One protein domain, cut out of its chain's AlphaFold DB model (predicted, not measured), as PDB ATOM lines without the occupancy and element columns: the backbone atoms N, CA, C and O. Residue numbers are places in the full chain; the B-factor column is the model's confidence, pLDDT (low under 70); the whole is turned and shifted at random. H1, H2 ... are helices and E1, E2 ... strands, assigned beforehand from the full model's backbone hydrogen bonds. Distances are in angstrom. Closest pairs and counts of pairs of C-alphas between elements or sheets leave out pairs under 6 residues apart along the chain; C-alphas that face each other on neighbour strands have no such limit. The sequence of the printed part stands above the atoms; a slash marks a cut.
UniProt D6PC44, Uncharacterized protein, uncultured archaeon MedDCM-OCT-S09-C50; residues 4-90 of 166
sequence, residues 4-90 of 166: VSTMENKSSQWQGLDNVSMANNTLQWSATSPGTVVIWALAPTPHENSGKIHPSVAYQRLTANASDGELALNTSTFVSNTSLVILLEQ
ATOM      1  N   VAL A   4     147.551 145.838 163.926       70.75
ATOM      2  CA  VAL A   4     147.334 146.560 165.180       70.75
ATOM      3  C   VAL A   4     147.600 148.051 164.990       70.75
ATOM      4  O   VAL A   4     146.691 148.838 165.214       70.75
ATOM      5  N   SER A   5     148.753 148.468 164.461       63.50
ATOM      6  CA  SER A   5     149.031 149.896 164.220       63.50
ATOM      7  C   SER A   5     148.060 150.552 163.233       63.50
ATOM      8  O   SER A   5     147.674 151.702 163.436       63.50
ATOM      9  N   THR A   6     147.591 149.838 162.201       61.44
ATOM     10  CA  THR A   6     146.528 150.345 161.309       61.44
ATOM     11  C   THR A   6     145.145 150.395 161.950       61.44
ATOM     12  O   THR A   6     144.298 151.147 161.477       61.44
ATOM     13  N   MET A   7     144.870 149.583 162.972       60.09
ATOM     14  CA  MET A   7     143.612 149.631 163.723       60.09
ATOM     15  C   MET A   7     143.631 150.706 164.809       60.09
ATOM     16  O   MET A   7     142.621 151.378 164.986       60.09
ATOM     17  N   GLU A   8     144.776 150.896 165.464       68.19
ATOM     18  CA  GLU A   8     145.007 151.932 166.475       68.19
ATOM     19  C   GLU A   8     145.078 153.336 165.854       68.19
ATOM     20  O   GLU A   8     144.658 154.312 166.467       68.19
ATOM     21  N   ASN A   9     145.531 153.458 164.600       57.75
ATOM     22  CA  ASN A   9     145.522 154.717 163.850       57.75
ATOM     23  C   ASN A   9     144.251 154.879 162.994       57.75
ATOM     24  O   ASN A   9     144.314 155.204 161.805       57.75
ATOM     25  N   LYS A  10     143.080 154.600 163.577       59.28
ATOM     26  CA  LYS A  10     141.780 154.870 162.952       59.28
ATOM     27  C   LYS A  10     141.132 156.064 163.633       59.28
ATOM     28  O   LYS A  10     140.811 156.021 164.813       59.28
ATOM     29  N   SER A  11     140.893 157.120 162.864       60.16
ATOM     30  CA  SER A  11     140.009 158.199 163.296       60.16
ATOM     31  C   SER A  11     138.556 157.758 163.120       60.16
ATOM     32  O   SER A  11     138.167 157.311 162.043       60.16
ATOM     33  N   SER A  12     137.743 157.901 164.166       63.66
ATOM     34  CA  SER A  12     136.278 157.816 164.084       63.66
ATOM     35  C   SER A  12     135.633 159.158 163.719       63.66
ATOM     36  O   SER A  12     134.409 159.248 163.614       63.66
ATOM     37  N   GLN A  13     136.441 160.207 163.538       68.81
ATOM     38  CA  GLN A  13     135.972 161.515 163.107       68.81
ATOM     39  C   GLN A  13     135.904 161.550 161.585       68.81
ATOM     40  O   GLN A  13     136.909 161.748 160.901       68.81
ATOM     41  N   TRP A  14     134.697 161.337 161.077       71.25
ATOM     42  CA  TRP A  14     134.355 161.506 159.674       71.25
ATOM     43  C   TRP A  14     134.080 162.984 159.410       71.25
ATOM     44  O   TRP A  14     133.394 163.642 160.188       71.25
ATOM     45  N   GLN A  15     134.652 163.508 158.334       79.75
ATOM     46  CA  GLN A  15     134.476 164.886 157.890       79.75
ATOM     47  C   GLN A  15     134.225 164.862 156.386       79.75
ATOM     48  O   GLN A  15     134.662 163.935 155.701       79.75
ATOM     49  N   GLY A  16     133.543 165.876 155.864       86.19
ATOM     50  CA  GLY A  16     133.333 166.005 154.424       86.19
ATOM     51  C   GLY A  16     131.905 165.749 153.966       86.19
ATOM     52  O   GLY A  16     131.539 166.279 152.924       86.19
ATOM     53  N   LEU A  17     131.112 164.981 154.719       91.44
ATOM     54  CA  LEU A  17     129.736 164.614 154.381       91.44
ATOM     55  C   LEU A  17     128.818 164.820 155.588       91.44
ATOM     56  O   LEU A  17     128.937 164.114 156.586       91.44
ATOM     57  N   ASP A  18     127.884 165.752 155.455       91.69
ATOM     58  CA  ASP A  18     126.982 166.209 156.506       91.69
ATOM     59  C   ASP A  18     125.526 166.209 156.018       91.69
ATOM     60  O   ASP A  18     125.246 166.074 154.826       91.69
ATOM     61  N   ASN A  19     124.577 166.378 156.946       91.94
ATOM     62  CA  ASN A  19     123.139 166.498 156.657       91.94
ATOM     63  C   ASN A  19     122.566 165.362 155.786       91.94
ATOM     64  O   ASN A  19     121.663 165.585 154.981       91.94
ATOM     65  N   VAL A  20     123.083 164.139 155.949       92.94
ATOM     66  CA  VAL A  20     122.596 162.972 155.208       92.94
ATOM     67  C   VAL A  20     121.202 162.603 155.703       92.94
ATOM     68  O   VAL A  20     121.018 162.243 156.866       92.94
ATOM     69  N   SER A  21     120.214 162.684 154.820       95.00
ATOM     70  CA  SER A  21     118.828 162.343 155.135       95.00
ATOM     71  C   SER A  21     118.132 161.712 153.936       95.00
ATOM     72  O   SER A  21     118.543 161.891 152.792       95.00
ATOM     73  N   MET A  22     117.087 160.933 154.199       91.75
ATOM     74  CA  MET A  22     116.293 160.285 153.160       91.75
ATOM     75  C   MET A  22     114.830 160.686 153.320       91.75
ATOM     76  O   MET A  22     114.238 160.464 154.377       91.75
ATOM     77  N   ALA A  23     114.249 161.254 152.267       93.25
ATOM     78  CA  ALA A  23     112.849 161.659 152.226       93.25
ATOM     79  C   ALA A  23     112.261 161.348 150.848       93.25
ATOM     80  O   ALA A  23     112.860 161.675 149.829       93.25
ATOM     81  N   ASN A  24     111.081 160.718 150.807       92.00
ATOM     82  CA  ASN A  24     110.356 160.416 149.563       92.00
ATOM     83  C   ASN A  24     111.222 159.731 148.495       92.00
ATOM     84  O   ASN A  24     111.224 160.134 147.336       92.00
ATOM     85  N   ASN A  25     111.991 158.718 148.903       92.44
ATOM     86  CA  ASN A  25     112.897 157.969 148.025       92.44
ATOM     87  C   ASN A  25     114.059 158.797 147.456       92.44
ATOM     88  O   ASN A  25     114.837 158.273 146.673       92.44
ATOM     89  N   THR A  26     114.239 160.038 147.892       94.50
ATOM     90  CA  THR A  26     115.393 160.866 147.554       94.50
ATOM     91  C   THR A  26     116.345 160.900 148.741       94.50
ATOM     92  O   THR A  26     115.948 161.190 149.872       94.50
ATOM     93  N   LEU A  27     117.606 160.561 148.487       95.25
ATOM     94  CA  LEU A  27     118.701 160.752 149.429       95.25
ATOM     95  C   LEU A  27     119.257 162.160 149.234       95.25
ATOM     96  O   LEU A  27     119.532 162.541 148.103       95.25
ATOM     97  N   GLN A  28     119.445 162.899 150.319       96.44
ATOM     98  CA  GLN A  28     120.004 164.248 150.322       96.44
ATOM     99  C   GLN A  28     121.230 164.297 151.225       96.44
ATOM    100  O   GLN A  28     121.277 163.606 152.247       96.44
ATOM    101  N   TRP A  29     122.221 165.100 150.850       95.31
ATOM    102  CA  TRP A  29     123.449 165.301 151.610       95.31
ATOM    103  C   TRP A  29     124.055 166.680 151.342       95.31
ATOM    104  O   TRP A  29     123.764 167.343 150.351       95.31
ATOM    105  N   SER A  30     124.961 167.093 152.222       94.81
ATOM    106  CA  SER A  30     125.809 168.267 152.048       94.81
ATOM    107  C   SER A  30     127.262 167.826 152.117       94.81
ATOM    108  O   SER A  30     127.708 167.342 153.153       94.81
ATOM    109  N   ALA A  31     128.013 167.989 151.031       93.12
ATOM    110  CA  ALA A  31     129.435 167.676 151.017       93.12
ATOM    111  C   ALA A  31     130.282 168.954 151.075       93.12
ATOM    112  O   ALA A  31     130.022 169.908 150.344       93.12
ATOM    113  N   THR A  32     131.308 168.982 151.926       90.81
ATOM    114  CA  THR A  32     132.243 170.122 152.029       90.81
ATOM    115  C   THR A  32     133.495 169.947 151.173       90.81
ATOM    116  O   THR A  32     134.223 170.909 150.939       90.81
ATOM    117  N   SER A  33     133.750 168.730 150.686       85.50
ATOM    118  CA  SER A  33     134.878 168.400 149.812       85.50
ATOM    119  C   SER A  33     134.393 167.810 148.485       85.50
ATOM    120  O   SER A  33     133.381 167.106 148.475       85.50
ATOM    121  N   PRO A  34     135.112 168.049 147.371       87.56
ATOM    122  CA  PRO A  34     134.821 167.384 146.107       87.56
ATOM    123  C   PRO A  34     135.057 165.873 146.235       87.56
ATOM    124  O   PRO A  34     135.872 165.425 147.045       87.56
ATOM    125  N   GLY A  35     134.353 165.086 145.428       89.44
ATOM    126  CA  GLY A  35     134.451 163.631 145.433       89.44
ATOM    127  C   GLY A  35     133.202 162.968 144.866       89.44
ATOM    128  O   GLY A  35     132.334 163.627 144.289       89.44
ATOM    129  N   THR A  36     133.108 161.664 145.080       93.06
ATOM    130  CA  THR A  36     131.971 160.829 144.701       93.06
ATOM    131  C   THR A  36     131.283 160.329 145.961       93.06
ATOM    132  O   THR A  36     131.912 159.715 146.822       93.06
ATOM    133  N   VAL A  37     129.980 160.558 146.073       93.69
ATOM    134  CA  VAL A  37     129.158 159.912 147.093       93.69
ATOM    135  C   VAL A  37     128.823 158.511 146.609       93.69
ATOM    136  O   VAL A  37     128.216 158.329 145.554       93.69
ATOM    137  N   VAL A  38     129.240 157.513 147.381       94.19
ATOM    138  CA  VAL A  38     128.997 156.097 147.113       94.19
ATOM    139  C   VAL A  38     128.010 155.565 148.136       94.19
ATOM    140  O   VAL A  38     128.200 155.705 149.343       94.19
ATOM    141  N   ILE A  39     126.954 154.935 147.641       94.88
ATOM    142  CA  ILE A  39     125.889 154.357 148.449       94.88
ATOM    143  C   ILE A  39     125.890 152.855 148.209       94.88
ATOM    144  O   ILE A  39     125.704 152.386 147.085       94.88
ATOM    145  N   TRP A  40     126.087 152.099 149.277       95.50
ATOM    146  CA  TRP A  40     125.974 150.650 149.280       95.50
ATOM    147  C   TRP A  40     124.628 150.258 149.863       95.50
ATOM    148  O   TRP A  40     124.277 150.695 150.958       95.50
ATOM    149  N   ALA A  41     123.887 149.421 149.146       95.50
ATOM    150  CA  ALA A  41     122.704 148.758 149.669       95.50
ATOM    151  C   ALA A  41     123.099 147.372 150.177       95.50
ATOM    152  O   ALA A  41     123.712 146.581 149.452       95.50
ATOM    153  N   LEU A  42     122.765 147.099 151.435       95.88
ATOM    154  CA  LEU A  42     123.109 145.873 152.135       95.88
ATOM    155  C   LEU A  42     121.844 145.168 152.588       95.88
ATOM    156  O   LEU A  42     120.919 145.819 153.060       95.88
ATOM    157  N   ALA A  43     121.824 143.844 152.505       95.50
ATOM    158  CA  ALA A  43     120.729 143.040 153.029       95.50
ATOM    159  C   ALA A  43     121.261 141.776 153.722       95.50
ATOM    160  O   ALA A  43     122.319 141.254 153.334       95.50
ATOM    161  N   PRO A  44     120.535 141.252 154.726       94.31
ATOM    162  CA  PRO A  44     120.827 139.947 155.291       94.31
ATOM    163  C   PRO A  44     120.746 138.872 154.207       94.31
ATOM    164  O   PRO A  44     119.702 138.695 153.581       94.31
ATOM    165  N   THR A  45     121.847 138.159 153.981       92.25
ATOM    166  CA  THR A  45     121.956 137.181 152.889       92.25
ATOM    167  C   THR A  45     122.422 135.835 153.442       92.25
ATOM    168  O   THR A  45     123.423 135.792 154.162       92.25
ATOM    169  N   PRO A  46     121.718 134.725 153.160       91.88
ATOM    170  CA  PRO A  46     122.157 133.402 153.581       91.88
ATOM    171  C   PRO A  46     123.397 132.965 152.796       91.88
ATOM    172  O   PRO A  46     123.479 133.134 151.583       91.88
ATOM    173  N   HIS A  47     124.357 132.365 153.490       91.19
ATOM    174  CA  HIS A  47     125.506 131.712 152.880       91.19
ATOM    175  C   HIS A  47     125.042 130.507 152.055       91.19
ATOM    176  O   HIS A  47     124.377 129.619 152.595       91.19
ATOM    177  N   GLU A  48     125.493 130.420 150.801       86.94
ATOM    178  CA  GLU A  48     125.036 129.442 149.797       86.94
ATOM    179  C   GLU A  48     125.012 127.995 150.322       86.94
ATOM    180  O   GLU A  48     124.011 127.299 150.190       86.94
ATOM    181  N   ASN A  49     126.085 127.564 150.994       88.56
ATOM    182  CA  ASN A  49     126.227 126.163 151.411       88.56
ATOM    183  C   ASN A  49     125.838 125.872 152.868       88.56
ATOM    184  O   ASN A  49     125.529 124.733 153.198       88.56
ATOM    185  N   SER A  50     125.926 126.858 153.768       89.31
ATOM    186  CA  SER A  50     125.742 126.622 155.209       89.31
ATOM    187  C   SER A  50     124.395 127.102 155.737       89.31
ATOM    188  O   SER A  50     124.041 126.773 156.868       89.31
ATOM    189  N   GLY A  51     123.663 127.913 154.963       87.44
ATOM    190  CA  GLY A  51     122.403 128.525 155.386       87.44
ATOM    191  C   GLY A  51     122.543 129.552 156.517       87.44
ATOM    192  O   GLY A  51     121.545 130.119 156.956       87.44
ATOM    193  N   LYS A  52     123.765 129.821 157.001       92.19
ATOM    194  CA  LYS A  52     124.028 130.860 158.002       92.19
ATOM    195  C   LYS A  52     123.808 132.235 157.384       92.19
ATOM    196  O   LYS A  52     124.262 132.488 156.274       92.19
ATOM    197  N   ILE A  53     123.146 133.128 158.109       91.62
ATOM    198  CA  ILE A  53     122.842 134.472 157.617       91.62
ATOM    199  C   ILE A  53     124.039 135.390 157.856       91.62
ATOM    200  O   ILE A  53     124.477 135.572 158.993       91.62
ATOM    201  N   HIS A  54     124.536 136.003 156.784       91.75
ATOM    202  CA  HIS A  54     125.409 137.163 156.872       91.75
ATOM    203  C   HIS A  54     124.542 138.410 157.061       91.75
ATOM    204  O   HIS A  54     123.684 138.665 156.218       91.75
ATOM    205  N   PRO A  55     124.727 139.187 158.144       89.69
ATOM    206  CA  PRO A  55     123.787 140.247 158.508       89.69
ATOM    207  C   PRO A  55     123.782 141.428 157.527       89.69
ATOM    208  O   PRO A  55     122.734 142.031 157.322       89.69
ATOM    209  N   SER A  56     124.924 141.733 156.905       91.06
ATOM    210  CA  SER A  56     125.097 142.938 156.086       91.06
ATOM    211  C   SER A  56     125.950 142.641 154.854       91.06
ATOM    212  O   SER A  56     127.148 142.924 154.842       91.06
ATOM    213  N   VAL A  57     125.351 142.050 153.818       93.62
ATOM    214  CA  VAL A  57     126.030 141.811 152.534       93.62
ATOM    215  C   VAL A  57     125.624 142.889 151.546       93.62
ATOM    216  O   VAL A  57     124.435 143.079 151.295       93.62
ATOM    217  N   ALA A  58     126.611 143.595 150.997       94.31
ATOM    218  CA  ALA A  58     126.388 144.581 149.949       94.31
ATOM    219  C   ALA A  58     125.995 143.883 148.641       94.31
ATOM    220  O   ALA A  58     126.720 143.010 148.167       94.31
ATOM    221  N   TYR A  59     124.865 144.279 148.059       93.31
ATOM    222  CA  TYR A  59     124.347 143.690 146.818       93.31
ATOM    223  C   TYR A  59     124.170 144.715 145.694       93.31
ATOM    224  O   TYR A  59     124.064 144.340 144.528       93.31
ATOM    225  N   GLN A  60     124.154 146.010 146.016       94.31
ATOM    226  CA  GLN A  60     124.046 147.076 145.027       94.31
ATOM    227  C   GLN A  60     124.899 148.275 145.438       94.31
ATOM    228  O   GLN A  60     125.004 148.608 146.621       94.31
ATOM    229  N   ARG A  61     125.497 148.922 144.436       94.12
ATOM    230  CA  ARG A  61     126.271 150.154 144.566       94.12
ATOM    231  C   ARG A  61     125.638 151.233 143.701       94.12
ATOM    232  O   ARG A  61     125.344 150.986 142.533       94.12
ATOM    233  N   LEU A  62     125.463 152.414 144.269       94.12
ATOM    234  CA  LEU A  62     125.035 153.622 143.575       94.12
ATOM    235  C   LEU A  62     126.085 154.708 143.799       94.12
ATOM    236  O   LEU A  62     126.751 154.731 144.835       94.12
ATOM    237  N   THR A  63     126.247 155.589 142.821       94.44
ATOM    238  CA  THR A  63     127.240 156.664 142.864       94.44
ATOM    239  C   THR A  63     126.625 157.963 142.365       94.44
ATOM    240  O   THR A  63     125.891 157.943 141.377       94.44
ATOM    241  N   ALA A  64     126.954 159.071 143.016       94.19
ATOM    242  CA  ALA A  64     126.597 160.427 142.603       94.19
ATOM    243  C   ALA A  64     127.776 161.369 142.859       94.19
ATOM    244  O   ALA A  64     128.631 161.066 143.700       94.19
ATOM    245  N   ASN A  65     127.841 162.510 142.173       94.12
ATOM    246  CA  ASN A  65     128.875 163.485 142.504       94.12
ATOM    247  C   ASN A  65     128.541 164.134 143.845       94.12
ATOM    248  O   ASN A  65     127.386 164.430 144.144       94.12
ATOM    249  N   ALA A  66     129.563 164.421 144.647       93.19
ATOM    250  CA  ALA A  66     129.373 165.081 145.933       93.19
ATOM    251  C   ALA A  66     128.662 166.441 145.810       93.19
ATOM    252  O   ALA A  66     127.903 166.811 146.704       93.19
ATOM    253  N   SER A  67     128.861 167.140 144.684       92.81
ATOM    254  CA  SER A  67     128.235 168.426 144.359       92.81
ATOM    255  C   SER A  67     126.742 168.355 144.054       92.81
ATOM    256  O   SER A  67     126.090 169.395 144.090       92.81
ATOM    257  N   ASP A  68     126.209 167.176 143.727       94.31
ATOM    258  CA  ASP A  68     124.811 167.044 143.305       94.31
ATOM    259  C   ASP A  68     123.858 167.279 144.486       94.31
ATOM    260  O   ASP A  68     122.750 167.773 144.303       94.31
ATOM    261  N   GLY A  69     124.298 166.956 145.708       92.94
ATOM    262  CA  GLY A  69     123.552 167.175 146.952       92.94
ATOM    263  C   GLY A  69     122.315 166.289 147.128       92.94
ATOM    264  O   GLY A  69     121.785 166.191 148.234       92.94
ATOM    265  N   GLU A  70     121.864 165.613 146.072       95.06
ATOM    266  CA  GLU A  70     120.749 164.680 146.120       95.06
ATOM    267  C   GLU A  70     120.822 163.573 145.058       95.06
ATOM    268  O   GLU A  70     121.427 163.719 143.996       95.06
ATOM    269  N   LEU A  71     120.182 162.439 145.354       95.38
ATOM    270  CA  LEU A  71     120.015 161.313 144.439       95.38
ATOM    271  C   LEU A  71     118.650 160.665 144.654       95.38
ATOM    272  O   LEU A  71     118.339 160.182 145.745       95.38
ATOM    273  N   ALA A  72     117.857 160.587 143.586       95.00
ATOM    274  CA  ALA A  72     116.626 159.810 143.586       95.00
ATOM    275  C   ALA A  72     116.955 158.307 143.575       95.00
ATOM    276  O   ALA A  72     117.618 157.800 142.667       95.00
ATOM    277  N   LEU A  73     116.482 157.586 144.586       93.06
ATOM    278  CA  LEU A  73     116.667 156.150 144.742       93.06
ATOM    279  C   LEU A  73     115.428 155.413 144.242       93.06
ATOM    280  O   LEU A  73     114.311 155.634 144.710       93.06
ATOM    281  N   ASN A  74     115.629 154.457 143.343       90.88
ATOM    282  CA  ASN A  74     114.561 153.541 142.980       90.88
ATOM    283  C   ASN A  74     114.431 152.431 144.034       90.88
ATOM    284  O   ASN A  74     115.005 151.355 143.895       90.88
ATOM    285  N   THR A  75     113.674 152.673 145.103       87.81
ATOM    286  CA  THR A  75     113.555 151.694 146.198       87.81
ATOM    287  C   THR A  75     112.763 150.446 145.818       87.81
ATOM    288  O   THR A  75     112.770 149.486 146.583       87.81
ATOM    289  N   SER A  76     112.075 150.420 144.668       88.94
ATOM    290  CA  SER A  76     111.380 149.209 144.218       88.94
ATOM    291  C   SER A  76     112.353 148.090 143.846       88.94
ATOM    292  O   SER A  76     111.945 146.935 143.770       88.94
ATOM    293  N   THR A  77     113.624 148.416 143.594       89.38
ATOM    294  CA  THR A  77     114.672 147.423 143.326       89.38
ATOM    295  C   THR A  77     115.313 146.890 144.603       89.38
ATOM    296  O   THR A  77     116.129 145.975 144.528       89.38
ATOM    297  N   PHE A  78     114.991 147.458 145.769       92.50
ATOM    298  CA  PHE A  78     115.607 147.054 147.024       92.50
ATOM    299  C   PHE A  78     114.980 145.776 147.564       92.50
ATOM    300  O   PHE A  78     113.761 145.605 147.600       92.50
ATOM    301  N   VAL A  79     115.846 144.887 148.037       91.88
ATOM    302  CA  VAL A  79     115.441 143.681 148.757       91.88
ATOM    303  C   VAL A  79     114.839 144.082 150.111       91.88
ATOM    304  O   VAL A  79     115.171 145.126 150.681       91.88
ATOM    305  N   SER A  80     113.950 143.258 150.666       89.31
ATOM    306  CA  SER A  80     113.426 143.462 152.021       89.31
ATOM    307  C   SER A  80     114.557 143.587 153.050       89.31
ATOM    308  O   SER A  80     115.533 142.842 152.977       89.31
ATOM    309  N   ASN A  81     114.392 144.467 154.043       91.25
ATOM    310  CA  ASN A  81     115.386 144.737 155.094       91.25
ATOM    311  C   ASN A  81     116.720 145.291 154.566       91.25
ATOM    312  O   ASN A  81     117.785 145.000 155.111       91.25
ATOM    313  N   THR A  82     116.657 146.107 153.512       93.31
ATOM    314  CA  THR A  82     117.835 146.812 153.008       93.31
ATOM    315  C   THR A  82     118.264 147.916 153.970       93.31
ATOM    316  O   THR A  82     117.474 148.788 154.323       93.31
ATOM    317  N   SER A  83     119.538 147.898 154.347       93.69
ATOM    318  CA  SER A  83     120.233 149.011 154.994       93.69
ATOM    319  C   SER A  83     121.090 149.740 153.965       93.69
ATOM    320  O   SER A  83     121.659 149.107 153.077       93.69
ATOM    321  N   LEU A  84     121.209 151.061 154.088       93.88
ATOM    322  CA  LEU A  84     122.074 151.865 153.226       93.88
ATOM    323  C   LEU A  84     123.303 152.330 154.005       93.88
ATOM    324  O   LEU A  84     123.183 152.805 155.133       93.88
ATOM    325  N   VAL A  85     124.475 152.223 153.388       93.69
ATOM    326  CA  VAL A  85     125.724 152.813 153.882       93.69
ATOM    327  C   VAL A  85     126.178 153.846 152.866       93.69
ATOM    328  O   VAL A  85     126.369 153.522 151.698       93.69
ATOM    329  N   ILE A  86     126.342 155.086 153.315       93.50
ATOM    330  CA  ILE A  86     126.693 156.230 152.477       93.50
ATOM    331  C   ILE A  86     128.102 156.682 152.848       93.50
ATOM    332  O   ILE A  86     128.396 156.877 154.028       93.50
ATOM    333  N   LEU A  87     128.965 156.840 151.849       92.31
ATOM    334  CA  LEU A  87     130.338 157.304 152.021       92.31
ATOM    335  C   LEU A  87     130.651 158.418 151.026       92.31
ATOM    336  O   LEU A  87     130.179 158.390 149.892       92.31
ATOM    337  N   LEU A  88     131.504 159.356 151.432       91.75
ATOM    338  CA  LEU A  88     132.164 160.278 150.517       91.75
ATOM    339  C   LEU A  88     133.545 159.717 150.175       91.75
ATOM    340  O   LEU A  88     134.416 159.603 151.039       91.75
ATOM    341  N   GLU A  89     133.738 159.352 148.915       88.31
ATOM    342  CA  GLU A  89     135.007 158.865 148.386       88.31
ATOM    343  C   GLU A  89     135.695 159.971 147.582       88.31
ATOM    344  O   GLU A  89     135.088 160.618 146.733       88.31
ATOM    345  N   GLN A  90     136.985 160.185 147.831       80.62
ATOM    346  CA  GLN A  90     137.828 161.027 146.984       80.62
ATOM    347  C   GLN A  90     138.629 160.137 146.041       80.62
ATOM    348  O   GLN A  90     139.210 159.133 146.468       80.62
TER     349      GLN A  90
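This is residues 4 to 90 of the 166 residues of an uncharacterized protein of uncultured archaeon MedDCM-OCT-S09-C50 (UniProt D6PC44). Picture two small sheets partly face to face as a loose sandwich, E1, E2 and E5 in one and E4, E3 and E6 in the other, with their strands crossed. The E3 and E4 hairpin is long, and its tip, residues 47 to 52, sticks out; a tail with the little helix H1, residues 4 to 13, sticks out from the body too. The printed part has 87 residues with one named helix and six named strands, in the order H1 E1 E2 E3 E4 E5 E6, and its class is mostly strand. Both sheets, E1 - E2 - E5 and E4 - E3 - E6, are antiparallel throughout. The whole is loose, with a radius of gyration of the C-alphas of 15.4 A, and flat, spanning 44 by 42 by 17 A.

Find C-alpha 4 at (147.334, 146.560, 165.180), where H1, residues 4 to 8, begins. Next come E1, residues 17 to 23, 17.3 A long, and E2, residues 26 to 31, 16.0 A. From C-alpha 36 at (131.971, 160.829, 144.701), E3 runs to residue 46 over 30.5 A, and E4, residues 53 to 65, returns over 33.3 A. After E5, residues 70 to 72, 6.9 A, look for E6, residues 83 to 89, 18.9 A long, ending with C-alpha 89 at (135.007, 158.865, 148.386).

Start at H1, which is on neither sheet; its O i to N i+4 pair is within hydrogen-bond range. E1 and E2 form a hairpin, with N 21 and O 28 at 2.9 A. Inner strand E2 also has E5 as its antiparallel neighbour, with N 71 and O 27 at 2.8 A. In the strongly twisted second sheet, E3 and E4 form a hairpin, with N 39 and O 62 at 2.8 A. On E3's pair with E6, look at N 38 and O 87, 2.8 A apart. The sandwich, two sheets face to face, has the facing parts 9.6 A centre to centre and strands crossed at 55 degrees. Between the sheets, the closest C-alphas of E1 and E6 are those of Leu 17 and Leu 88, 6.3 A apart. E1 and E4 are apart.

The two C-alphas farthest apart are those of Thr 32 and Asn 49, at 44.4 A. Without the stretches that stand free, residues 4 to 13 and 47 to 52, the body spans 38 by 24 by 16 A. The printed part has no cut and no long link. Mean pLDDT of the printed part is 88.5; look for low confidence, under 70, at residues 5 to 13.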